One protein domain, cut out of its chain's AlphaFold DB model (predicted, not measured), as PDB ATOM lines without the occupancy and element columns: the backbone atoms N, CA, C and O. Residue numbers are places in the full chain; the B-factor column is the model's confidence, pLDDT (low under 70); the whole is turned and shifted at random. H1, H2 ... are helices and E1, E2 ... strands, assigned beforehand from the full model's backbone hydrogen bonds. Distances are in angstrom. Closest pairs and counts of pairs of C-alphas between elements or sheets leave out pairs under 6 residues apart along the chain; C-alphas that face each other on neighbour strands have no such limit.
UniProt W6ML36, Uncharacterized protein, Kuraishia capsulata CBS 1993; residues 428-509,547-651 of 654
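What this domain is: This is residues 428 to 509 and 547 to 651 of the 654 residues of an uncharacterized protein of Kuraishia capsulata CBS 1993 (UniProt W6ML36). A strongly twisted sheet of five strands makes the core, with H1 over one face and H5 and H6 over the other. H4 sits beyond the sheet at one end of the longest axis, and a long loop bearing H2 and H3 swings out past H6 at the other. The 187 printed residues hold seven named helices and six named strands, in the order H1 H2 H3 E1 H4 E2 E3 H5 E4 E5 H6 H7 E6; the sheet, E4 E2 E3 E5 E6, is mixed. The class is mixed, with 88 residues in named elements, under half; the whole is compact, with a radius of gyration of the C-alphas of 17.9 A and spans of 52 by 42 by 31 A.

Where its parts are: Find C-alpha 560 at (113.630, 31.990, 170.653); E2 runs from there to 567, 22.3 A. Beside it are E3, residues 573 to 579, 16.6 A, and E4, 603 to 609, 19.3 A; then come E5, 617 to 619, and E6, 647 to 649, which ends at (98.899, 33.722, 187.763). H1, 432 to 440, begins at (103.250, 35.334, 175.395). Next find H5 at 587 to 594, H6 at 622 to 631, 14.2 A, H7 at 640 to 643, H2 at 468 to 476, H3 at 483 to 490, E1 at 506 to 509 and H4 at 548 to 555.

How they stand to each other: Look first at the hairpin E2 and E3, antiparallel, with N 564 and O 577 2.9 A apart. E4 and E2 are antiparallel, N 561 to O 608 2.8 A; E3 and E5 too, N 576 to O 618 2.8 A; E5 and E6 are parallel, N 619 to O 648 2.8 A. E3, H5, E4 form a split strand-helix-strand unit, two strands running the same way with E2 between them; E5, H6 H7, E6 form an unsplit one, its strands neighbours; both crossovers are right-handed. H1 is over E2 at a height over the sheet of 8.6 A. H5 and H6 are on the opposite face; the closest C-alphas of H5 and E2 are Val 594 and Lys 564, 4.7 A. H6 and H7 are close but not clearly touching, Leu 629 to Leu 642 7.8 A between C-alphas. H2 and H6 are near each other; H3 and H6 are apart. E1 pairs with no named strand; its closest C-alphas to H4 are Thr 507 and Phe 555, 7.7 A. In H1, H2, H3, H4 and H6 every O i to N i+4 pair is within hydrogen-bond range, in H5 3 of 4; H7 is too short for one.

The domain as a whole: The C-alphas farthest apart, Glu 469 and Lys 553, are 52.6 A apart. Residues 510 to 546 are not printed; C-alphas 509 and 547 are 14.2 A apart across the cut. The links H1 to H2 and H3 to E1 are long, and residues 476 to 485, of which 483 to 485 belong to H3, stand free. Mean pLDDT of the printed part is 75.5; residues 442 to 448, 452 to 505, 633 to 644 and 651 are under 70.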
ATOM      1  N   LEU A 428     106.035  28.991 166.479       97.12
ATOM      2  CA  LEU A 428     106.638  30.230 166.931       97.12
ATOM      3  C   LEU A 428     105.543  31.281 167.120       97.12
ATOM      4  O   LEU A 428     104.802  31.614 166.194       97.12
ATOM      5  N   HIS A 429     105.472  31.808 168.332       96.12
ATOM      6  CA  HIS A 429     104.623  32.929 168.708       96.12
ATOM      7  C   HIS A 429     105.470  34.193 168.824       96.12
ATOM      8  O   HIS A 429     106.615  34.134 169.277       96.12
ATOM      9  N   GLN A 430     104.919  35.340 168.434       95.00
ATOM     10  CA  GLN A 430     105.630  36.618 168.528       95.00
ATOM     11  C   GLN A 430     105.769  37.107 169.985       95.00
ATOM     12  O   GLN A 430     106.668  37.888 170.281       95.00
ATOM     13  N   ASP A 431     104.895  36.650 170.886       92.19
ATOM     14  CA  ASP A 431     104.841  37.030 172.302       92.19
ATOM     15  C   ASP A 431     104.094  35.971 173.154       92.19
ATOM     16  O   ASP A 431     103.509  35.011 172.641       92.19
ATOM     17  N   LEU A 432     104.070  36.153 174.481       90.19
ATOM     18  CA  LEU A 432     103.250  35.334 175.395       90.19
ATOM     19  C   LEU A 432     101.748  35.434 175.076       90.19
ATOM     20  O   LEU A 432     101.010  34.462 175.238       90.19
ATOM     21  N   ARG A 433     101.280  36.593 174.595       87.00
ATOM     22  CA  ARG A 433      99.867  36.846 174.282       87.00
ATOM     23  C   ARG A 433      99.345  35.907 173.192       87.00
ATOM     24  O   ARG A 433      98.303  35.275 173.364       87.00
ATOM     25  N   SER A 434     100.048  35.843 172.067       91.38
ATOM     26  CA  SER A 434      99.704  35.024 170.904       91.38
ATOM     27  C   SER A 434      99.757  33.534 171.243       91.38
ATOM     28  O   SER A 434      98.853  32.795 170.836       91.38
ATOM     29  N   LEU A 435     100.687  33.118 172.115       92.94
ATOM     30  CA  LEU A 435     100.661  31.793 172.736       92.94
ATOM     31  C   LEU A 435      99.357  31.560 173.519       92.94
ATOM     32  O   LEU A 435      98.627  30.624 173.193       92.94
ATOM     33  N   PHE A 436      99.021  32.394 174.508       88.38
ATOM     34  CA  PHE A 436      97.808  32.214 175.320       88.38
ATOM     35  C   PHE A 436      96.524  32.152 174.472       88.38
ATOM     36  O   PHE A 436      95.726  31.221 174.626       88.38
ATOM     37  N   LEU A 437      96.361  33.076 173.517       86.25
ATOM     38  CA  LEU A 437      95.216  33.113 172.595       86.25
ATOM     39  C   LEU A 437      95.095  31.826 171.757       86.25
ATOM     40  O   LEU A 437      93.990  31.322 171.542       86.25
ATOM     41  N   HIS A 438      96.222  31.258 171.317       90.38
ATOM     42  CA  HIS A 438      96.263  29.998 170.570       90.38
ATOM     43  C   HIS A 438      95.919  28.769 171.431       90.38
ATOM     44  O   HIS A 438      95.396  27.776 170.910       90.38
ATOM     45  N   LEU A 439      96.245  28.796 172.728       90.19
ATOM     46  CA  LEU A 439      96.091  27.650 173.628       90.19
ATOM     47  C   LEU A 439      94.668  27.491 174.169       90.19
ATOM     48  O   LEU A 439      94.157  26.370 174.138       90.19
ATOM     49  N   GLU A 440      94.045  28.571 174.647       85.31
ATOM     50  CA  GLU A 440      92.713  28.514 175.272       85.31
ATOM     51  C   GLU A 440      91.568  28.538 174.249       85.31
ATOM     52  O   GLU A 440      90.518  27.932 174.470       85.31
ATOM     53  N   LYS A 441      91.763  29.193 173.090       80.56
ATOM     54  CA  LYS A 441      90.772  29.359 171.999       80.56
ATOM     55  C   LYS A 441      89.447  30.039 172.380       80.56
ATOM     56  O   LYS A 441      88.591  30.220 171.514       80.56
ATOM     57  N   LYS A 442      89.240  30.369 173.652       65.69
ATOM     58  CA  LYS A 442      88.030  30.973 174.205       65.69
ATOM     59  C   LYS A 442      88.414  32.196 175.019       65.69
ATOM     60  O   LYS A 442      89.438  32.185 175.684       65.69
ATOM     61  N   ASP A 443      87.540  33.196 174.947       56.59
ATOM     62  CA  ASP A 443      87.655  34.505 175.585       56.59
ATOM     63  C   ASP A 443      88.906  35.330 175.221       56.59
ATOM     64  O   ASP A 443      90.041  35.018 175.558       56.59
ATOM     65  N   ARG A 444      88.673  36.486 174.585       59.03
ATOM     66  CA  ARG A 444      89.689  37.537 174.369       59.03
ATOM     67  C   ARG A 444      89.879  38.421 175.619       59.03
ATOM     68  O   ARG A 444      90.261  39.584 175.482       59.03
ATOM     69  N   ARG A 445      89.527  37.923 176.811       58.47
ATOM     70  CA  ARG A 445      89.554  38.696 178.064       58.47
ATOM     71  C   ARG A 445      90.984  39.085 178.430       58.47
ATOM     72  O   ARG A 445      91.949  38.506 177.930       58.47
ATOM     73  N   SER A 446      91.117  40.096 179.282       66.06
ATOM     74  CA  SER A 446      92.411  40.548 179.779       66.06
ATOM     75  C   SER A 446      93.095  39.424 180.551       66.06
ATOM     76  O   SER A 446      92.698  39.072 181.658       66.06
ATOM     77  N   ILE A 447      94.153  38.867 179.964       66.56
ATOM     78  CA  ILE A 447      95.144  38.095 180.709       66.56
ATOM     79  C   ILE A 447      95.805  39.100 181.651       66.56
ATOM     80  O   ILE A 447      96.512  39.993 181.189       66.56
ATOM     81  N   ARG A 448      95.520  38.988 182.947       68.81
ATOM     82  CA  ARG A 448      96.245  39.711 183.994       68.81
ATOM     83  C   ARG A 448      97.417  38.839 184.426       68.81
ATOM     84  O   ARG A 448      97.245  37.628 184.570       68.81
ATOM     85  N   LEU A 449      98.582  39.449 184.605       71.00
ATOM     86  CA  LEU A 449      99.808  38.796 185.053       71.00
ATOM     87  C   LEU A 449     100.263  39.508 186.327       71.00
ATOM     88  O   LEU A 449     100.478  40.713 186.302       71.00
ATOM     89  N   TYR A 450     100.390  38.762 187.419       70.06
ATOM     90  CA  TYR A 450     100.846  39.263 188.717       70.06
ATOM     91  C   TYR A 450     102.239  38.716 188.985       70.06
ATOM     92  O   TYR A 450     102.389  37.499 188.943       70.06
ATOM     93  N   ASP A 451     103.233  39.572 189.225       73.75
ATOM     94  CA  ASP A 451     104.617  39.137 189.442       73.75
ATOM     95  C   ASP A 451     104.908  38.891 190.929       73.75
ATOM     96  O   ASP A 451     105.165  39.818 191.706       73.75
ATOM     97  N   TYR A 452     104.876  37.621 191.331       68.75
ATOM     98  CA  TYR A 452     105.104  37.241 192.727       68.75
ATOM     99  C   TYR A 452     106.591  37.299 193.122       68.75
ATOM    100  O   TYR A 452     106.886  37.116 194.300       68.75
ATOM    101  N   SER A 453     107.541  37.586 192.212       66.75
ATOM    102  CA  SER A 453     108.963  37.695 192.595       66.75
ATOM    103  C   SER A 453     109.254  38.906 193.491       66.75
ATOM    104  O   SER A 453     110.342  39.013 194.053       66.75
ATOM    105  N   THR A 454     108.300  39.835 193.601       67.38
ATOM    106  CA  THR A 454     108.364  41.011 194.481       67.38
ATOM    107  C   THR A 454     107.812  40.746 195.887       67.38
ATOM    108  O   THR A 454     108.100  41.513 196.807       67.38
ATOM    109  N   LEU A 455     107.058  39.655 196.083       64.25
ATOM    110  CA  LEU A 455     106.466  39.301 197.371       64.25
ATOM    111  C   LEU A 455     107.523  38.676 198.282       64.25
ATOM    112  O   LEU A 455     107.833  37.485 198.212       64.25
ATOM    113  N   SER A 456     108.066  39.504 199.172       62.72
ATOM    114  CA  SER A 456     108.951  39.051 200.245       62.72
ATOM    115  C   SER A 456     108.277  37.960 201.094       62.72
ATOM    116  O   SER A 456     107.071  38.002 201.341       62.72
ATOM    117  N   GLN A 457     109.047  36.975 201.571       60.34
ATOM    118  CA  GLN A 457     108.500  35.805 202.287       60.34
ATOM    119  C   GLN A 457     107.682  36.165 203.543       60.34
ATOM    120  O   GLN A 457     106.830  35.386 203.959       60.34
ATOM    121  N   SER A 458     107.909  37.344 204.129       57.19
ATOM    122  CA  SER A 458     107.165  37.892 205.269       57.19
ATOM    123  C   SER A 458     105.791  38.484 204.915       57.19
ATOM    124  O   SER A 458     105.003  38.738 205.823       57.19
ATOM    125  N   GLN A 459     105.498  38.718 203.630       58.06
ATOM    126  CA  GLN A 459     104.211  39.240 203.142       58.06
ATOM    127  C   GLN A 459     103.249  38.135 202.690       58.06
ATOM    128  O   GLN A 459     102.039  38.349 202.674       58.06
ATOM    129  N   LEU A 460     103.757  36.941 202.363       57.69
ATOM    130  CA  LEU A 460     102.901  35.774 202.155       57.69
ATOM    131  C   LEU A 460     102.221  35.412 203.491       57.69
ATOM    132  O   LEU A 460     102.921  35.286 204.498       57.69
ATOM    133  N   PRO A 461     100.888  35.228 203.549       51.62
ATOM    134  CA  PRO A 461     100.188  34.955 204.803       51.62
ATOM    135  C   PRO A 461     100.559  33.571 205.364       51.62
ATOM    136  O   PRO A 461      99.963  32.553 205.015       51.62
ATOM    137  N   ILE A 462     101.536  33.558 206.277       48.84
ATOM    138  CA  ILE A 462     102.189  32.366 206.859       48.84
ATOM    139  C   ILE A 462     101.192  31.409 207.554       48.84
ATOM    140  O   ILE A 462     101.468  30.220 207.678       48.84
ATOM    141  N   ASN A 463     100.016  31.907 207.957       47.41
ATOM    142  CA  ASN A 463      98.935  31.151 208.608       47.41
ATOM    143  C   ASN A 463      97.742  30.807 207.685       47.41
ATOM    144  O   ASN A 463      96.644  30.537 208.169       47.41
ATOM    145  N   MET A 464      97.929  30.784 206.362       51.31
ATOM    146  CA  MET A 464      97.040  30.002 205.495       51.31
ATOM    147  C   MET A 464      97.211  28.515 205.834       51.31
ATOM    148  O   MET A 464      98.267  27.945 205.551       51.31
ATOM    149  N   ASP A 465      96.193  27.872 206.419       51.62
ATOM    150  CA  ASP A 465      96.229  26.417 206.582       51.62
ATOM    151  C   ASP A 465      96.086  25.736 205.214       51.62
ATOM    152  O   ASP A 465      95.001  25.570 204.657       51.62
ATOM    153  N   PHE A 466      97.237  25.351 204.678       55.59
ATOM    154  CA  PHE A 466      97.392  24.654 203.413       55.59
ATOM    155  C   PHE A 466      97.159  23.133 203.521       55.59
ATOM    156  O   PHE A 466      97.545  22.393 202.610       55.59
ATOM    157  N   SER A 467      96.537  22.658 204.607       63.72
ATOM    158  CA  SER A 467      96.072  21.275 204.769       63.72
ATOM    159  C   SER A 467      95.210  20.790 203.596       63.72
ATOM    160  O   SER A 467      94.606  21.567 202.846       63.72
ATOM    161  N   MET A 468      95.122  19.466 203.440       49.59
ATOM    162  CA  MET A 468      94.204  18.870 202.468       49.59
ATOM    163  C   MET A 468      92.745  19.172 202.822       49.59
ATOM    164  O   MET A 468      91.945  19.362 201.913       49.59
ATOM    165  N   GLU A 469      92.392  19.290 204.102       60.00
ATOM    166  CA  GLU A 469      91.083  19.768 204.547       60.00
ATOM    167  C   GLU A 469      90.818  21.206 204.078       60.00
ATOM    168  O   GLU A 469      89.776  21.452 203.467       60.00
ATOM    169  N   GLY A 470      91.764  22.132 204.277       61.28
ATOM    170  CA  GLY A 470      91.674  23.512 203.792       61.28
ATOM    171  C   GLY A 470      91.512  23.582 202.271       61.28
ATOM    172  O   GLY A 470      90.573  24.200 201.767       61.28
ATOM    173  N   LEU A 471      92.350  22.854 201.523       53.16
ATOM    174  CA  LEU A 471      92.261  22.755 200.061       53.16
ATOM    175  C   LEU A 471      91.000  22.036 199.551       53.16
ATOM    176  O   LEU A 471      90.573  22.289 198.422       53.16
ATOM    177  N   VAL A 472      90.396  21.134 200.328       53.50
ATOM    178  CA  VAL A 472      89.131  20.469 199.973       53.50
ATOM    179  C   VAL A 472      87.933  21.361 200.297       53.50
ATOM    180  O   VAL A 472      86.980  21.376 199.519       53.50
ATOM    181  N   GLN A 473      87.975  22.168 201.358       55.41
ATOM    182  CA  GLN A 473      86.974  23.218 201.589       55.41
ATOM    183  C   GLN A 473      87.014  24.252 200.451       55.41
ATOM    184  O   GLN A 473      85.991  24.472 199.803       55.41
ATOM    185  N   PHE A 474      88.212  24.744 200.109       47.91
ATOM    186  CA  PHE A 474      88.507  25.633 198.971       47.91
ATOM    187  C   PHE A 474      88.001  25.081 197.621       47.91
ATOM    188  O   PHE A 474      87.591  25.843 196.751       47.91
ATOM    189  N   GLN A 475      88.009  23.757 197.420       46.56
ATOM    190  CA  GLN A 475      87.493  23.119 196.196       46.56
ATOM    191  C   GLN A 475      85.971  22.917 196.168       46.56
ATOM    192  O   GLN A 475      85.410  22.761 195.083       46.56
ATOM    193  N   ASN A 476      85.309  22.858 197.327       45.59
ATOM    194  CA  ASN A 476      83.859  22.653 197.412       45.59
ATOM    195  C   ASN A 476      83.080  23.974 197.423       45.59
ATOM    196  O   ASN A 476      81.938  24.013 196.961       45.59
ATOM    197  N   THR A 477      83.698  25.071 197.865       47.94
ATOM    198  CA  THR A 477      83.269  26.409 197.457       47.94
ATOM    199  C   THR A 477      83.437  26.554 195.947       47.94
ATOM    200  O   THR A 477      84.539  26.417 195.420       47.94
ATOM    201  N   ARG A 478      82.355  26.877 195.227       40.28
ATOM    202  CA  ARG A 478      82.507  27.558 193.935       40.28
ATOM    203  C   ARG A 478      83.037  28.945 194.254       40.28
ATOM    204  O   ARG A 478      82.334  29.718 194.900       40.28
ATOM    205  N   CYS A 479      84.282  29.209 193.888       38.62
ATOM    206  CA  CYS A 479      84.974  30.410 194.317       38.62
ATOM    207  C   CYS A 479      84.605  31.631 193.467       38.62
ATOM    208  O   CYS A 479      85.458  32.198 192.784       38.62
ATOM    209  N   ASP A 480      83.364  32.094 193.632       41.97
ATOM    210  CA  ASP A 480      83.030  33.515 193.553       41.97
ATOM    211  C   ASP A 480      83.828  34.250 194.653       41.97
ATOM    212  O   ASP A 480      83.300  34.606 195.709       41.97
ATOM    213  N   TYR A 481      85.144  34.404 194.459       46.78
ATOM    214  CA  TYR A 481      85.980  35.166 195.381       46.78
ATOM    215  C   TYR A 481      85.480  36.611 195.398       46.78
ATOM    216  O   TYR A 481      85.390  37.217 194.325       46.78
ATOM    217  N   PRO A 482      85.236  37.219 196.575       49.53
ATOM    218  CA  PRO A 482      85.245  38.671 196.641       49.53
ATOM    219  C   PRO A 482      86.626  39.115 196.152       49.53
ATOM    220  O   PRO A 482      87.643  38.666 196.691       49.53
ATOM    221  N   SER A 483      86.660  39.933 195.093       55.28
ATOM    222  CA  SER A 483      87.900  40.412 194.462       55.28
ATOM    223  C   SER A 483      88.891  40.910 195.510       55.28
ATOM    224  O   SER A 483      90.058  40.534 195.483       55.28
ATOM    225  N   ASP A 484      88.353  41.629 196.491       48.88
ATOM    226  CA  ASP A 484      88.963  42.168 197.697       48.88
ATOM    227  C   ASP A 484      89.855  41.170 198.452       48.88
ATOM    228  O   ASP A 484      90.916  41.560 198.925       48.88
ATOM    229  N   LEU A 485      89.486  39.883 198.561       50.22
ATOM    230  CA  LEU A 485      90.327  38.885 199.242       50.22
ATOM    231  C   LEU A 485      91.567  38.553 198.406       50.22
ATOM    232  O   LEU A 485      92.662  38.429 198.950       50.22
ATOM    233  N   VAL A 486      91.404  38.435 197.086       57.12
ATOM    234  CA  VAL A 486      92.531  38.247 196.166       57.12
ATOM    235  C   VAL A 486      93.409  39.497 196.198       57.12
ATOM    236  O   VAL A 486      94.589  39.382 196.490       57.12
ATOM    237  N   ASP A 487      92.848  40.690 196.010       57.53
ATOM    238  CA  ASP A 487      93.607  41.949 196.026       57.53
ATOM    239  C   ASP A 487      94.312  42.213 197.378       57.53
ATOM    240  O   ASP A 487      95.442  42.704 197.394       57.53
ATOM    241  N   MET A 488      93.717  41.799 198.504       48.06
ATOM    242  CA  MET A 488      94.329  41.854 199.840       48.06
ATOM    243  C   MET A 488      95.487  40.860 200.022       48.06
ATOM    244  O   MET A 488      96.478  41.206 200.660       48.06
ATOM    245  N   ILE A 489      95.391  39.641 199.477       55.38
ATOM    246  CA  ILE A 489      96.478  38.640 199.527       55.38
ATOM    247  C   ILE A 489      97.626  39.015 198.575       55.38
ATOM    248  O   ILE A 489      98.783  38.702 198.845       55.38
ATOM    249  N   MET A 490      97.307  39.649 197.445       53.28
ATOM    250  CA  MET A 490      98.240  39.888 196.337       53.28
ATOM    251  C   MET A 490      99.026  41.195 196.482       53.28
ATOM    252  O   MET A 490     100.100  41.323 195.898       53.28
ATOM    253  N   GLY A 491      98.494  42.158 197.242       46.19
ATOM    254  CA  GLY A 491      99.016  43.519 197.315       46.19
ATOM    255  C   GLY A 491      98.614  44.351 196.094       46.19
ATOM    256  O   GLY A 491      98.675  43.906 194.948       46.19
ATOM    257  N   SER A 492      98.227  45.609 196.317       42.06
ATOM    258  CA  SER A 492      97.734  46.512 195.263       42.06
ATOM    259  C   SER A 492      98.844  47.113 194.379       42.06
ATOM    260  O   SER A 492      98.704  48.231 193.886       42.06
ATOM    261  N   THR A 493      99.967  46.409 194.224       47.25
ATOM    262  CA  THR A 493     101.161  46.820 193.461       47.25
ATOM    263  C   THR A 493     101.367  46.015 192.180       47.25
ATOM    264  O   THR A 493     102.268  46.332 191.409       47.25
ATOM    265  N   GLY A 494     100.546  44.993 191.925       50.38
ATOM    266  CA  GLY A 494     100.548  44.298 190.643       50.38
ATOM    267  C   GLY A 494     100.094  45.234 189.526       50.38
ATOM    268  O   GLY A 494      98.898  45.503 189.406       50.38
ATOM    269  N   GLU A 495     101.033  45.711 188.705       52.56
ATOM    270  CA  GLU A 495     100.695  46.384 187.452       52.56
ATOM    271  C   GLU A 495      99.804  45.453 186.624       52.56
ATOM    272  O   GLU A 495     100.191  44.330 186.296       52.56
ATOM    273  N   ASP A 496      98.605  45.912 186.258       52.69
ATOM    274  CA  ASP A 496      97.789  45.211 185.274       52.69
ATOM    275  C   ASP A 496      98.540  45.252 183.934       52.69
ATOM    276  O   ASP A 496      98.412  46.209 183.165       52.69
ATOM    277  N   ILE A 497      99.314  44.201 183.638       53.62
ATOM    278  CA  ILE A 497      99.956  43.996 182.334       53.62
ATOM    279  C   ILE A 497      98.856  43.679 181.313       53.62
ATOM    280  O   ILE A 497      98.667  42.541 180.879       53.62
ATOM    281  N   VAL A 498      98.091  44.706 180.932       54.66
ATOM    282  CA  VAL A 498      97.059  44.640 179.900       54.66
ATOM    283  C   VAL A 498      97.762  44.494 178.560       54.66
ATOM    284  O   VAL A 498      97.987  45.460 177.827       54.66
ATOM    285  N   LEU A 499      98.088  43.246 178.230       54.06
ATOM    286  CA  LEU A 499      98.505  42.850 176.895       54.06
ATOM    287  C   LEU A 499      97.474  43.435 175.914       54.06
ATOM    288  O   LEU A 499      96.283  43.103 175.971       54.06
ATOM    289  N   LYS A 500      97.913  44.327 175.022       51.72
ATOM    290  CA  LYS A 500      97.037  44.933 174.010       51.72
ATOM    291  C   LYS A 500      96.775  43.935 172.875       51.72
ATOM    292  O   LYS A 500      97.600  43.047 172.665       51.72
ATOM    293  N   PRO A 501      95.647  44.031 172.147       46.72
ATOM    294  CA  PRO A 501      95.407  43.230 170.949       46.72
ATOM    295  C   PRO A 501      96.431  43.508 169.840       46.72
ATOM    296  O   PRO A 501      96.220  44.362 168.989       46.72
ATOM    297  N   THR A 502      97.528  42.755 169.845       50.66
ATOM    298  CA  THR A 502      98.283  42.445 168.632       50.66
ATOM    299  C   THR A 502      97.475  41.465 167.782       50.66
ATOM    300  O   THR A 502      96.846  40.539 168.314       50.66
ATOM    301  N   ASP A 503      97.475  41.669 166.465       45.75
ATOM    302  CA  ASP A 503      96.976  40.667 165.525       45.75
ATOM    303  C   ASP A 503      97.838  39.405 165.638       45.75
ATOM    304  O   ASP A 503      99.060  39.470 165.777       45.75
ATOM    305  N   SER A 504      97.192  38.238 165.665       52.56
ATOM    306  CA  SER A 504      97.814  37.002 166.147       52.56
ATOM    307  C   SER A 504      98.731  36.348 165.107       52.56
ATOM    308  O   SER A 504      98.388  35.322 164.515       52.56
ATOM    309  N   LEU A 505      99.910  36.938 164.912       67.44
ATOM    310  CA  LEU A 505     100.998  36.398 164.103       67.44
ATOM    311  C   LEU A 505     101.617  35.171 164.800       67.44
ATOM    312  O   LEU A 505     102.500  35.286 165.650       67.44
ATOM    313  N   VAL A 506     101.112  33.986 164.446       75.50
ATOM    314  CA  VAL A 506     101.625  32.682 164.897       75.50
ATOM    315  C   VAL A 506     102.215  31.937 163.704       75.50
ATOM    316  O   VAL A 506     101.491  31.295 162.936       75.50
ATOM    317  N   THR A 507     103.535  31.992 163.558       78.62
ATOM    318  CA  THR A 507     104.247  31.298 162.482       78.62
ATOM    319  C   THR A 507     104.260  29.798 162.769       78.62
ATOM    320  O   THR A 507     104.811  29.326 163.765       78.62
ATOM    321  N   THR A 508     103.625  29.029 161.886       76.00
ATOM    322  CA  THR A 508     103.504  27.570 161.993       76.00
ATOM    323  C   THR A 508     104.374  26.903 160.939       76.00
ATOM    324  O   THR A 508     104.082  27.039 159.754       76.00
ATOM    325  N   LYS A 509     105.384  26.134 161.365       75.44
ATOM    326  CA  LYS A 509     106.155  25.256 160.473       75.44
ATOM    327  C   LYS A 509     106.250  23.855 161.079       75.44
ATOM    328  O   LYS A 509     106.686  23.668 162.219       75.44
ATOM    329  N   VAL A 547     119.847  21.003 166.824       93.00
ATOM    330  CA  VAL A 547     118.691  21.436 166.022       93.00
ATOM    331  C   VAL A 547     118.454  22.949 166.060       93.00
ATOM    332  O   VAL A 547     117.654  23.443 165.265       93.00
ATOM    333  N   LEU A 548     119.145  23.710 166.923       94.19
ATOM    334  CA  LEU A 548     118.972  25.169 167.017       94.19
ATOM    335  C   LEU A 548     119.254  25.905 165.693       94.19
ATOM    336  O   LEU A 548     118.402  26.704 165.304       94.19
ATOM    337  N   PRO A 549     120.343  25.626 164.937       94.44
ATOM    338  CA  PRO A 549     120.592  26.293 163.656       94.44
ATOM    339  C   PRO A 549     119.472  26.045 162.640       94.44
ATOM    340  O   PRO A 549     119.093  26.945 161.895       94.44
ATOM    341  N   PHE A 550     118.893  24.841 162.651       92.38
ATOM    342  CA  PHE A 550     117.803  24.450 161.759       92.38
ATOM    343  C   PHE A 550     116.494  25.133 162.140       92.38
ATOM    344  O   PHE A 550     115.774  25.583 161.253       92.38
ATOM    345  N   ILE A 551     116.196  25.273 163.436       94.75
ATOM    346  CA  ILE A 551     115.026  26.026 163.908       94.75
ATOM    347  C   ILE A 551     115.192  27.520 163.586       94.75
ATOM    348  O   ILE A 551     114.289  28.096 162.983       94.75
ATOM    349  N   ASN A 552     116.344  28.122 163.900       95.25
ATOM    350  CA  ASN A 552     116.644  29.529 163.606       95.25
ATOM    351  C   ASN A 552     116.510  29.840 162.107       95.25
ATOM    352  O   ASN A 552     115.751  30.733 161.731       95.25
ATOM    353  N   LYS A 553     117.164  29.041 161.248       94.81
ATOM    354  CA  LYS A 553     117.072  29.144 159.782       94.81
ATOM    355  C   LYS A 553     115.645  28.931 159.271       94.81
ATOM    356  O   LYS A 553     115.198  29.665 158.398       94.81
ATOM    357  N   SER A 554     114.915  27.949 159.811       94.12
ATOM    358  CA  SER A 554     113.539  27.667 159.376       94.12
ATOM    359  C   SER A 554     112.574  28.794 159.736       94.12
ATOM    360  O   SER A 554     111.646  29.059 158.980       94.12
ATOM    361  N   PHE A 555     112.736  29.440 160.892       94.44
ATOM    362  CA  PHE A 555     111.781  30.430 161.400       94.44
ATOM    363  C   PHE A 555     112.173  31.895 161.170       94.44
ATOM    364  O   PHE A 555     111.366  32.763 161.499       94.44
ATOM    365  N   ASP A 556     113.353  32.162 160.604       95.81
ATOM    366  CA  ASP A 556     113.937  33.504 160.459       95.81
ATOM    367  C   ASP A 556     114.033  34.242 161.812       95.81
ATOM    368  O   ASP A 556     113.440  35.300 162.069       95.81
ATOM    369  N   VAL A 557     114.731  33.594 162.752       96.06
ATOM    370  CA  VAL A 557     114.943  34.100 164.113       96.06
ATOM    371  C   VAL A 557     116.382  33.922 164.579       96.06
ATOM    372  O   VAL A 557     116.955  32.842 164.490       96.06
ATOM    373  N   GLU A 558     116.936  34.981 165.164       95.62
ATOM    374  CA  GLU A 558     118.224  34.957 165.871       95.62
ATOM    375  C   GLU A 558     118.124  34.175 167.190       95.62
ATOM    376  O   GLU A 558     119.047  33.466 167.591       95.62
ATOM    377  N   SER A 559     116.988  34.312 167.883       95.81
ATOM    378  CA  SER A 559     116.722  33.652 169.159       95.81
ATOM    379  C   SER A 559     115.232  33.403 169.390       95.81
ATOM    380  O   SER A 559     114.355  34.116 168.889       95.81
ATOM    381  N   PHE A 560     114.955  32.372 170.183       97.00
ATOM    382  CA  PHE A 560     113.630  31.990 170.653       97.00
ATOM    383  C   PHE A 560     113.760  31.279 172.010       97.00
ATOM    384  O   PHE A 560     114.838  30.808 172.371       97.00
ATOM    385  N   THR A 561     112.652  31.156 172.739       96.88
ATOM    386  CA  THR A 561     112.568  30.412 174.007       96.88
ATOM    387  C   THR A 561     111.566  29.269 173.880       96.88
ATOM    388  O   THR A 561     110.450  29.483 173.400       96.88
ATOM    389  N   PHE A 562     111.924  28.057 174.317       97.56
ATOM    390  CA  PHE A 562     110.993  26.925 174.357       97.56
ATOM    391  C   PHE A 562     109.988  27.077 175.505       97.56
ATOM    392  O   PHE A 562     110.363  27.407 176.627       97.56
ATOM    393  N   ILE A 563     108.714  26.763 175.250       96.62
ATOM    394  CA  ILE A 563     107.662  26.790 176.271       96.62
ATOM    395  C   ILE A 563     107.107  25.385 176.505       96.62
ATOM    396  O   ILE A 563     106.431  24.796 175.655       96.62
ATOM    397  N   LYS A 564     107.365  24.864 177.705       95.88
ATOM    398  CA  LYS A 564     106.795  23.619 178.224       95.88
ATOM    399  C   LYS A 564     105.361  23.872 178.673       95.88
ATOM    400  O   LYS A 564     105.103  24.801 179.435       95.88
ATOM    401  N   ILE A 565     104.425  23.046 178.205       94.69
ATOM    402  CA  ILE A 565     102.990  23.202 178.490       94.69
ATOM    403  C   ILE A 565     102.487  22.024 179.312       94.69
ATOM    404  O   ILE A 565     102.356  20.909 178.804       94.69
ATOM    405  N   ILE A 566     102.137  22.298 180.564       92.69
ATOM    406  CA  ILE A 566     101.526  21.342 181.480       92.69
ATOM    407  C   ILE A 566     100.004  21.501 181.403       92.69
ATOM    408  O   ILE A 566      99.454  22.609 181.447       92.69
ATOM    409  N   ARG A 567      99.319  20.366 181.248       92.44
ATOM    410  CA  ARG A 567      97.865  20.264 181.098       92.44
ATOM    411  C   ARG A 567      97.287  19.297 182.118       92.44
ATOM    412  O   ARG A 567      97.962  18.349 182.514       92.44
ATOM    413  N   ASP A 568      96.038  19.527 182.500       91.00
ATOM    414  CA  ASP A 568      95.272  18.591 183.320       91.00
ATOM    415  C   ASP A 568      94.798  17.368 182.504       91.00
ATOM    416  O   ASP A 568      95.044  17.233 181.300       91.00
ATOM    417  N   PHE A 569      94.059  16.472 183.161       89.06
ATOM    418  CA  PHE A 569      93.432  15.318 182.515       89.06
ATOM    419  C   PHE A 569      92.276  15.689 181.563       89.06
ATOM    420  O   PHE A 569      91.904  14.864 180.728       89.06
ATOM    421  N   THR A 570      91.712  16.903 181.649       89.38
ATOM    422  CA  THR A 570      90.701  17.404 180.695       89.38
ATOM    423  C   THR A 570      91.324  18.010 179.431       89.38
ATOM    424  O   THR A 570      90.629  18.238 178.440       89.38
ATOM    425  N   GLY A 571      92.644  18.224 179.429       88.06
ATOM    426  CA  GLY A 571      93.398  18.853 178.351       88.06
ATOM    427  C   GLY A 571      93.440  20.383 178.425       88.06
ATOM    428  O   GLY A 571      93.984  21.000 177.505       88.06
ATOM    429  N   ARG A 572      92.919  21.008 179.487       88.69
ATOM    430  CA  ARG A 572      93.101  22.440 179.778       88.69
ATOM    431  C   ARG A 572      94.555  22.717 180.139       88.69
ATOM    432  O   ARG A 572      95.242  21.860 180.687       88.69
ATOM    433  N   MET A 573      95.040  23.910 179.816       90.81
ATOM    434  CA  MET A 573      96.347  24.369 180.283       90.81
ATOM    435  C   MET A 573      96.256  24.695 181.776       90.81
ATOM    436  O   MET A 573      95.297  25.332 182.202       90.81
ATOM    437  N   VAL A 574      97.249  24.277 182.563       91.88
ATOM    438  CA  VAL A 574      97.326  24.615 183.998       91.88
ATOM    439  C   VAL A 574      98.612  25.344 184.377       91.88
ATOM    440  O   VAL A 574      98.583  26.161 185.292       91.88
ATOM    441  N   LYS A 575      99.713  25.105 183.652       92.19
ATOM    442  CA  LYS A 575     101.018  25.748 183.865       92.19
ATOM    443  C   LYS A 575     101.813  25.806 182.556       92.19
ATOM    444  O   LYS A 575     101.875  24.818 181.823       92.19
ATOM    445  N   LEU A 576     102.421  26.953 182.274       94.56
ATOM    446  CA  LEU A 576     103.486  27.134 181.287       94.56
ATOM    447  C   LEU A 576     104.806  27.345 182.024       94.56
ATOM    448  O   LEU A 576     104.825  27.952 183.092       94.56
ATOM    449  N   GLN A 577     105.904  26.885 181.438       94.00
ATOM    450  CA  GLN A 577     107.252  27.086 181.963       94.00
ATOM    451  C   GLN A 577     108.200  27.402 180.803       94.00
ATOM    452  O   GLN A 577     108.215  26.670 179.807       94.00
ATOM    453  N   THR A 578     108.988  28.470 180.925       94.81
ATOM    454  CA  THR A 578     110.109  28.732 180.010       94.81
ATOM    455  C   THR A 578     111.197  27.689 180.222       94.81
ATOM    456  O   THR A 578     111.606  27.436 181.357       94.81
ATOM    457  N   VAL A 579     111.686  27.110 179.132       94.88
ATOM    458  CA  VAL A 579     112.840  26.214 179.128       94.88
ATOM    459  C   VAL A 579     113.968  26.940 178.407       94.88
ATOM    460  O   VAL A 579     113.843  27.257 177.222       94.88
ATOM    461  N   GLU A 580     115.039  27.231 179.140       91.88
ATOM    462  CA  GLU A 580     116.291  27.737 178.580       91.88
ATOM    463  C   GLU A 580     116.918  26.669 177.683       91.88
ATOM    464  O   GLU A 580     116.868  25.483 178.004       91.88
ATOM    465  N   SER A 581     117.463  27.084 176.540       91.25
ATOM    466  CA  SER A 581     118.159  26.195 175.610       91.25
ATOM    467  C   SER A 581     119.633  26.112 175.990       91.25
ATOM    468  O   SER A 581     120.311  27.136 176.011       91.25
ATOM    469  N   GLU A 582     120.133  24.901 176.226       90.69
ATOM    470  CA  GLU A 582     121.576  24.620 176.247       90.69
ATOM    471  C   GLU A 582     122.186  24.885 174.852       90.69
ATOM    472  O   GLU A 582     121.482  24.812 173.842       90.69
ATOM    473  N   ASP A 583     123.497  25.133 174.756       90.62
ATOM    474  CA  ASP A 583     124.159  25.387 173.461       90.62
ATOM    475  C   ASP A 583     123.982  24.228 172.456       90.62
ATOM    476  O   ASP A 583     124.019  24.432 171.242       90.62
ATOM    477  N   SER A 584     123.752  23.009 172.957       92.62
ATOM    478  CA  SER A 584     123.622  21.754 172.210       92.62
ATOM    479  C   SER A 584     122.236  21.096 172.341       92.62
ATOM    480  O   SER A 584     122.120  19.892 172.582       92.62
ATOM    481  N   VAL A 585     121.147  21.851 172.131       94.56
ATOM    482  CA  VAL A 585     119.800  21.247 172.059       94.56
ATOM    483  C   VAL A 585     119.704  20.240 170.905       94.56
ATOM    484  O   VAL A 585     119.683  20.605 169.729       94.56
ATOM    485  N   ASN A 586     119.555  18.962 171.260       94.00
ATOM    486  CA  ASN A 586     119.336  17.856 170.328       94.00
ATOM    487  C   ASN A 586     117.904  17.280 170.396       94.00
ATOM    488  O   ASN A 586     117.038  17.728 171.159       94.00
ATOM    489  N   SER A 587     117.636  16.256 169.581       92.19
ATOM    490  CA  SER A 587     116.302  15.647 169.465       92.19
ATOM    491  C   SER A 587     115.776  15.027 170.773       92.19
ATOM    492  O   SER A 587     114.577  15.110 171.054       92.19
ATOM    493  N   GLU A 588     116.645  14.428 171.592       91.31
ATOM    494  CA  GLU A 588     116.305  13.842 172.895       91.31
ATOM    495  C   GLU A 588     116.085  14.913 173.965       91.31
ATOM    496  O   GLU A 588     115.147  14.801 174.761       91.31
ATOM    497  N   TRP A 589     116.890  15.977 173.954       94.69
ATOM    498  CA  TRP A 589     116.756  17.111 174.864       94.69
ATOM    499  C   TRP A 589     115.349  17.719 174.798       94.69
ATOM    500  O   TRP A 589     114.682  17.848 175.826       94.69
ATOM    501  N   ILE A 590     114.818  17.973 173.593       95.25
ATOM    502  CA  ILE A 590     113.468  18.547 173.428       95.25
ATOM    503  C   ILE A 590     112.383  17.602 173.976       95.25
ATOM    504  O   ILE A 590     111.402  18.057 174.577       95.25
ATOM    505  N   LYS A 591     112.550  16.279 173.839       93.12
ATOM    506  CA  LYS A 591     111.606  15.304 174.416       93.12
ATOM    507  C   LYS A 591     111.640  15.308 175.946       93.12
ATOM    508  O   LYS A 591     110.587  15.153 176.566       93.12
ATOM    509  N   ARG A 592     112.825  15.478 176.542       92.06
ATOM    510  CA  ARG A 592     113.063  15.418 177.995       92.06
ATOM    511  C   ARG A 592     112.730  16.725 178.712       92.06
ATOM    512  O   ARG A 592     112.016  16.685 179.707       92.06
ATOM    513  N   GLN A 593     113.169  17.873 178.204       94.31
ATOM    514  CA  GLN A 593     112.936  19.154 178.873       94.31
ATOM    515  C   GLN A 593     111.582  19.760 178.491       94.31
ATOM    516  O   GLN A 593     110.762  20.037 179.371       94.31
ATOM    517  N   VAL A 594     111.299  19.891 177.189       95.38
ATOM    518  CA  VAL A 594     110.123  20.620 176.671       95.38
ATOM    519  C   VAL A 594     108.855  19.755 176.630       95.38
ATOM    520  O   VAL A 594     107.763  20.253 176.893       95.38
ATOM    521  N   CYS A 595     108.971  18.455 176.323       94.31
ATOM    522  CA  CYS A 595     107.805  17.576 176.124       94.31
ATOM    523  C   CYS A 595     107.445  16.670 177.320       94.31
ATOM    524  O   CYS A 595     106.427  15.975 177.275       94.31
ATOM    525  N   HIS A 596     108.255  16.628 178.381       87.62
ATOM    526  CA  HIS A 596     107.986  15.806 179.568       87.62
ATOM    527  C   HIS A 596     106.758  16.329 180.344       87.62
ATOM    528  O   HIS A 596     106.633  17.544 180.504       87.62
ATOM    529  N   PRO A 597     105.853  15.457 180.845       84.00
ATOM    530  CA  PRO A 597     105.998  14.003 181.021       84.00
ATOM    531  C   PRO A 597     105.682  13.129 179.800       84.00
ATOM    532  O   PRO A 597     105.845  11.912 179.875       84.00
ATOM    533  N   ARG A 598     105.212  13.690 178.677       84.75
ATOM    534  CA  ARG A 598     104.719  12.880 177.553       84.75
ATOM    535  C   ARG A 598     104.905  13.533 176.183       84.75
ATOM    536  O   ARG A 598     103.991  14.160 175.649       84.75
ATOM    537  N   TYR A 599     106.027  13.221 175.542       90.12
ATOM    538  CA  TYR A 599     106.169  13.374 174.096       90.12
ATOM    539  C   TYR A 599     105.174  12.478 173.322       90.12
ATOM    540  O   TYR A 599     104.825  11.371 173.747       90.12
ATOM    541  N   LYS A 600     104.722  12.954 172.154       90.12
ATOM    542  CA  LYS A 600     103.912  12.209 171.178       90.12
ATOM    543  C   LYS A 600     104.281  12.667 169.761       90.12
ATOM    544  O   LYS A 600     104.443  13.859 169.529       90.12
ATOM    545  N   SER A 601     104.333  11.751 168.793       87.81
ATOM    546  CA  SER A 601     104.464  12.113 167.369       87.81
ATOM    547  C   SER A 601     103.381  13.118 166.935       87.81
ATOM    548  O   SER A 601     102.221  13.010 167.352       87.81
ATOM    549  N   ARG A 602     103.776  14.095 166.104       88.75
ATOM    550  CA  ARG A 602     102.976  15.246 165.637       88.75
ATOM    551  C   ARG A 602     102.465  16.164 166.762       88.75
ATOM    552  O   ARG A 602     101.514  16.920 166.558       88.75
ATOM    553  N   MET A 603     103.076  16.112 167.950       93.12
ATOM    554  CA  MET A 603     102.817  17.059 169.041       93.12
ATOM    555  C   MET A 603     103.227  18.481 168.646       93.12
ATOM    556  O   MET A 603     104.238  18.687 167.977       93.12
ATOM    557  N   LYS A 604     102.436  19.458 169.098       94.81
ATOM    558  CA  LYS A 604     102.769  20.879 169.020       94.81
ATOM    559  C   LYS A 604     103.863  21.209 170.039       94.81
ATOM    560  O   LYS A 604     103.652  21.020 171.234       94.81
ATOM    561  N   ILE A 605     105.000  21.686 169.550       96.88
ATOM    562  CA  ILE A 605     106.129  22.197 170.330       96.88
ATOM    563  C   ILE A 605     106.062  23.718 170.211       96.88
ATOM    564  O   ILE A 605     105.972  24.252 169.106       96.88
ATOM    565  N   HIS A 606     106.019  24.408 171.346       97.06
ATOM    566  CA  HIS A 606     105.737  25.836 171.396       97.06
ATOM    567  C   HIS A 606     106.998  26.635 171.710       97.06
ATOM    568  O   HIS A 606     107.788  26.248 172.571       97.06
ATOM    569  N   MET A 607     107.166  27.745 170.999       97.75
ATOM    570  CA  MET A 607     108.299  28.654 171.114       97.75
ATOM    571  C   MET A 607     107.790  30.095 171.116       97.75
ATOM    572  O   MET A 607     106.775  30.388 170.482       97.75
ATOM    573  N   ILE A 608     108.496  30.993 171.792       96.56
ATOM    574  CA  ILE A 608     108.268  32.443 171.727       96.56
ATOM    575  C   ILE A 608     109.515  33.097 171.134       96.56
ATOM    576  O   ILE A 608     110.626  32.668 171.442       96.56
ATOM    577  N   ARG A 609     109.342  34.092 170.258       96.38
ATOM    578  CA  ARG A 609     110.447  34.829 169.624       96.38
ATOM    579  C   ARG A 609     111.231  35.636 170.665       96.38
ATOM    580  O   ARG A 609     110.634  36.268 171.532       96.38
ATOM    581  N   GLY A 610     112.557  35.642 170.546       95.25
ATOM    582  CA  GLY A 610     113.457  36.270 171.513       95.25
ATOM    583  C   GLY A 610     113.751  35.401 172.741       95.25
ATOM    584  O   GLY A 610     113.214  34.301 172.914       95.25
ATOM    585  N   LYS A 611     114.632  35.910 173.608       94.44
ATOM    586  CA  LYS A 611     114.951  35.309 174.908       94.44
ATOM    587  C   LYS A 611     114.008  35.865 175.979       94.44
ATOM    588  O   LYS A 611     114.030  37.064 176.247       94.44
ATOM    589  N   LEU A 612     113.196  35.002 176.581       92.12
ATOM    590  CA  LEU A 612     112.576  35.260 177.882       92.12
ATOM    591  C   LEU A 612     113.579  34.886 178.982       92.12
ATOM    592  O   LEU A 612     114.520  34.130 178.734       92.12
ATOM    593  N   GLU A 613     113.386  35.401 180.193       88.62
ATOM    594  CA  GLU A 613     114.225  35.014 181.331       88.62
ATOM    595  C   GLU A 613     114.015  33.527 181.658       88.62
ATOM    596  O   GLU A 613     112.902  33.001 181.546       88.62
ATOM    597  N   TYR A 614     115.078  32.839 182.077       84.62
ATOM    598  CA  TYR A 614     114.962  31.457 182.526       84.62
ATOM    599  C   TYR A 614     114.110  31.355 183.802       84.62
ATOM    600  O   TYR A 614     114.067  32.266 184.628       84.62
ATOM    601  N   GLY A 615     113.422  30.224 183.970       82.00
ATOM    602  CA  GLY A 615     112.624  29.949 185.161       82.00
ATOM    603  C   GLY A 615     111.319  30.741 185.279       82.00
ATOM    604  O   GLY A 615     110.678  30.643 186.315       82.00
ATOM    605  N   GLN A 616     110.862  31.486 184.268       89.12
ATOM    606  CA  GLN A 616     109.520  32.080 184.310       89.12
ATOM    607  C   GLN A 616     108.435  30.986 184.266       89.12
ATOM    608  O   GLN A 616     108.452  30.089 183.411       89.12
ATOM    609  N   ILE A 617     107.465  31.058 185.185       89.50
ATOM    610  CA  ILE A 617     106.372  30.080 185.301       89.50
ATOM    611  C   ILE A 617     105.023  30.798 185.326       89.50
ATOM    612  O   ILE A 617     104.726  31.566 186.236       89.50
ATOM    613  N   PHE A 618     104.165  30.477 184.358       90.88
ATOM    614  CA  PHE A 618     102.833  31.061 184.223       90.88
ATOM    615  C   PHE A 618     101.782  30.015 184.583       90.88
ATOM    616  O   PHE A 618     101.493  29.101 183.807       90.88
ATOM    617  N   TYR A 619     101.203  30.135 185.768       89.50
ATOM    618  CA  TYR A 619     100.095  29.313 186.218       89.50
ATOM    619  C   TYR A 619      98.789  29.839 185.624       89.50
ATOM    620  O   TYR A 619      98.447  31.015 185.741       89.50
ATOM    621  N   ASN A 620      98.033  28.938 185.007       87.44
ATOM    622  CA  ASN A 620      96.618  29.178 184.759       87.44
ATOM    623  C   ASN A 620      95.866  28.963 186.080       87.44
ATOM    624  O   ASN A 620      95.158  29.841 186.548       87.44
ATOM    625  N   ASP A 621      96.081  27.800 186.703       85.69
ATOM    626  CA  ASP A 621      95.346  27.349 187.883       85.69
ATOM    627  C   ASP A 621      96.120  27.659 189.173       85.69
ATOM    628  O   ASP A 621      97.201  27.109 189.403       85.69
ATOM    629  N   LEU A 622      95.550  28.500 190.043       84.56
ATOM    630  CA  LEU A 622      96.130  28.839 191.349       84.56
ATOM    631  C   LEU A 622      96.391  27.592 192.213       84.56
ATOM    632  O   LEU A 622      97.366  27.554 192.960       84.56
ATOM    633  N   ARG A 623      95.586  26.532 192.076       86.81
ATOM    634  CA  ARG A 623      95.779  25.283 192.831       86.81
ATOM    635  C   ARG A 623      97.047  24.551 192.401       86.81
ATOM    636  O   ARG A 623      97.649  23.882 193.230       86.81
ATOM    637  N   MET A 624      97.487  24.712 191.148       87.44
ATOM    638  CA  MET A 624      98.792  24.204 190.717       87.44
ATOM    639  C   MET A 624      99.944  25.018 191.303       87.44
ATOM    640  O   MET A 624     100.949  24.416 191.654       87.44
ATOM    641  N   LEU A 625      99.802  26.340 191.479       87.06
ATOM    642  CA  LEU A 625     100.807  27.141 192.193       87.06
ATOM    643  C   LEU A 625     100.910  26.706 193.658       87.06
ATOM    644  O   LEU A 625     102.010  26.457 194.139       87.06
ATOM    645  N   LEU A 626      99.778  26.549 194.350       85.75
ATOM    646  CA  LEU A 626      99.765  26.067 195.735       85.75
ATOM    647  C   LEU A 626     100.331  24.641 195.850       85.75
ATOM    648  O   LEU A 626     101.125  24.373 196.748       85.75
ATOM    649  N   TRP A 627      99.996  23.746 194.917       86.38
ATOM    650  CA  TRP A 627     100.560  22.396 194.868       86.38
ATOM    651  C   TRP A 627     102.076  22.414 194.620       86.38
ATOM    652  O   TRP A 627     102.815  21.730 195.327       86.38
ATOM    653  N   ASP A 628     102.567  23.222 193.677       85.19
ATOM    654  CA  ASP A 628     104.003  23.390 193.442       85.19
ATOM    655  C   ASP A 628     104.703  23.993 194.677       85.19
ATOM    656  O   ASP A 628     105.758  23.501 195.064       85.19
ATOM    657  N   LEU A 629     104.122  24.982 195.362       84.25
ATOM    658  CA  LEU A 629     104.671  25.536 196.612       84.25
ATOM    659  C   LEU A 629     104.728  24.499 197.750       84.25
ATOM    660  O   LEU A 629     105.658  24.506 198.552       84.25
ATOM    661  N   GLN A 630     103.760  23.585 197.824       84.62
ATOM    662  CA  GLN A 630     103.757  22.508 198.819       84.62
ATOM    663  C   GLN A 630     104.795  21.417 198.524       84.62
ATOM    664  O   GLN A 630     105.411  20.902 199.460       84.62
ATOM    665  N   ASN A 631     104.965  21.053 197.247       83.12
ATOM    666  CA  ASN A 631     105.726  19.874 196.820       83.12
ATOM    667  C   ASN A 631     107.158  20.188 196.351       83.12
ATOM    668  O   ASN A 631     107.993  19.293 196.385       83.12
ATOM    669  N   ASN A 632     107.499  21.439 196.012       73.38
ATOM    670  CA  ASN A 632     108.892  21.861 195.767       73.38
ATOM    671  C   ASN A 632     109.688  22.108 197.071       73.38
ATOM    672  O   ASN A 632     110.687  22.827 197.084       73.38
ATOM    673  N   LYS A 633     109.287  21.452 198.169       62.84
ATOM    674  CA  LYS A 633     110.179  21.120 199.284       62.84
ATOM    675  C   LYS A 633     111.130  20.025 198.797       62.84
ATOM    676  O   LYS A 633     110.849  18.841 198.961       62.84
ATOM    677  N   SER A 634     112.202  20.431 198.123       48.34
ATOM    678  CA  SER A 634     113.257  19.527 197.664       48.34
ATOM    679  C   SER A 634     113.866  18.753 198.839       48.34
ATOM    680  O   SER A 634     113.902  19.247 199.968       48.34
ATOM    681  N   GLU A 635     114.355  17.538 198.578       44.78
ATOM    682  CA  GLU A 635     114.983  16.698 199.612       44.78
ATOM    683  C   GLU A 635     116.274  17.342 200.166       44.78
ATOM    684  O   GLU A 635     116.630  17.112 201.320       44.78
ATOM    685  N   ASP A 636     116.897  18.236 199.386       43.56
ATOM    686  CA  ASP A 636     118.053  19.065 199.757       43.56
ATOM    687  C   ASP A 636     117.678  20.403 200.444       43.56
ATOM    688  O   ASP A 636     118.551  21.199 200.785       43.56
ATOM    689  N   GLY A 637     116.386  20.701 200.626       44.41
ATOM    690  CA  GLY A 637     115.888  21.919 201.284       44.41
ATOM    691  C   GLY A 637     115.940  23.212 200.453       44.41
ATOM    692  O   GLY A 637     115.319  24.207 200.835       44.41
ATOM    693  N   GLU A 638     116.615  23.222 199.300       39.44
ATOM    694  CA  GLU A 638     116.589  24.348 198.363       39.44
ATOM    695  C   GLU A 638     115.196  24.539 197.728       39.44
ATOM    696  O   GLU A 638     114.862  23.947 196.700       39.44
ATOM    697  N   PHE A 639     114.422  25.487 198.263       52.41
ATOM    698  CA  PHE A 639     113.204  26.060 197.654       52.41
ATOM    699  C   PHE A 639     113.501  26.915 196.388       52.41
ATOM    700  O   PHE A 639     112.698  27.739 195.943       52.41
ATOM    701  N   VAL A 640     114.717  26.792 195.849       52.56
ATOM    702  CA  VAL A 640     115.453  27.861 195.158       52.56
ATOM    703  C   VAL A 640     115.077  28.005 193.687       52.56
ATOM    704  O   VAL A 640     115.144  29.113 193.156       52.56
ATOM    705  N   SER A 641     114.609  26.940 193.034       58.03
ATOM    706  CA  SER A 641     114.082  27.029 191.667       58.03
ATOM    707  C   SER A 641     112.841  27.928 191.612       58.03
ATOM    708  O   SER A 641     112.797  28.875 190.826       58.03
ATOM    709  N   LEU A 642     111.863  27.690 192.494       63.81
ATOM    710  CA  LEU A 642     110.630  28.475 192.543       63.81
ATOM    711  C   LEU A 642     110.850  29.868 193.151       63.81
ATOM    712  O   LEU A 642     110.264  30.827 192.667       63.81
ATOM    713  N   ALA A 643     111.735  30.004 194.145       59.78
ATOM    714  CA  ALA A 643     112.057  31.302 194.751       59.78
ATOM    715  C   ALA A 643     112.840  32.255 193.821       59.78
ATOM    716  O   ALA A 643     112.842  33.460 194.054       59.78
ATOM    717  N   ARG A 644     113.498  31.736 192.772       63.69
ATOM    718  CA  ARG A 644     114.118  32.537 191.696       63.69
ATOM    719  C   ARG A 644     113.218  32.697 190.462       63.69
ATOM    720  O   ARG A 644     113.553  33.470 189.569       63.69
ATOM    721  N   SER A 645     112.099  31.977 190.394       71.81
ATOM    722  CA  SER A 645     111.146  32.070 189.285       71.81
ATOM    723  C   SER A 645     110.333  33.358 189.386       71.81
ATOM    724  O   SER A 645     109.708  33.606 190.418       71.81
ATOM    725  N   LYS A 646     110.213  34.121 188.292       77.38
ATOM    726  CA  LYS A 646     109.065  35.030 188.163       77.38
ATOM    727  C   LYS A 646     107.825  34.184 187.908       77.38
ATOM    728  O   LYS A 646     107.687  33.519 186.877       77.38
ATOM    729  N   ILE A 647     106.979  34.138 188.925       77.88
ATOM    730  CA  ILE A 647     105.712  33.422 188.927       77.88
ATOM    731  C   ILE A 647     104.647  34.397 188.441       77.88
ATOM    732  O   ILE A 647     104.600  35.527 188.914       77.88
ATOM    733  N   TYR A 648     103.766  33.930 187.559       78.88
ATOM    734  CA  TYR A 648     102.591  34.666 187.101       78.88
ATOM    735  C   TYR A 648     101.332  33.811 187.247       78.88
ATOM    736  O   TYR A 648     101.372  32.615 186.966       78.88
ATOM    737  N   VAL A 649     100.204  34.407 187.648       77.31
ATOM    738  CA  VAL A 649      98.899  33.722 187.763       77.31
ATOM    739  C   VAL A 649      97.841  34.436 186.920       77.31
ATOM    740  O   VAL A 649      97.654  35.645 187.044       77.31
ATOM    741  N   ASN A 650      97.123  33.683 186.083       74.62
ATOM    742  CA  ASN A 650      96.042  34.201 185.245       74.62
ATOM    743  C   ASN A 650      94.731  34.367 186.040       74.62
ATOM    744  O   ASN A 650      94.023  33.396 186.300       74.62
ATOM    745  N   ARG A 651      94.340  35.609 186.346       64.44
ATOM    746  CA  ARG A 651      93.126  35.928 187.134       64.44
ATOM    747  C   ARG A 651      91.780  35.709 186.407       64.44
ATOM    748  O   ARG A 651      90.740  36.087 186.922       64.44
TER     749      ARG A 651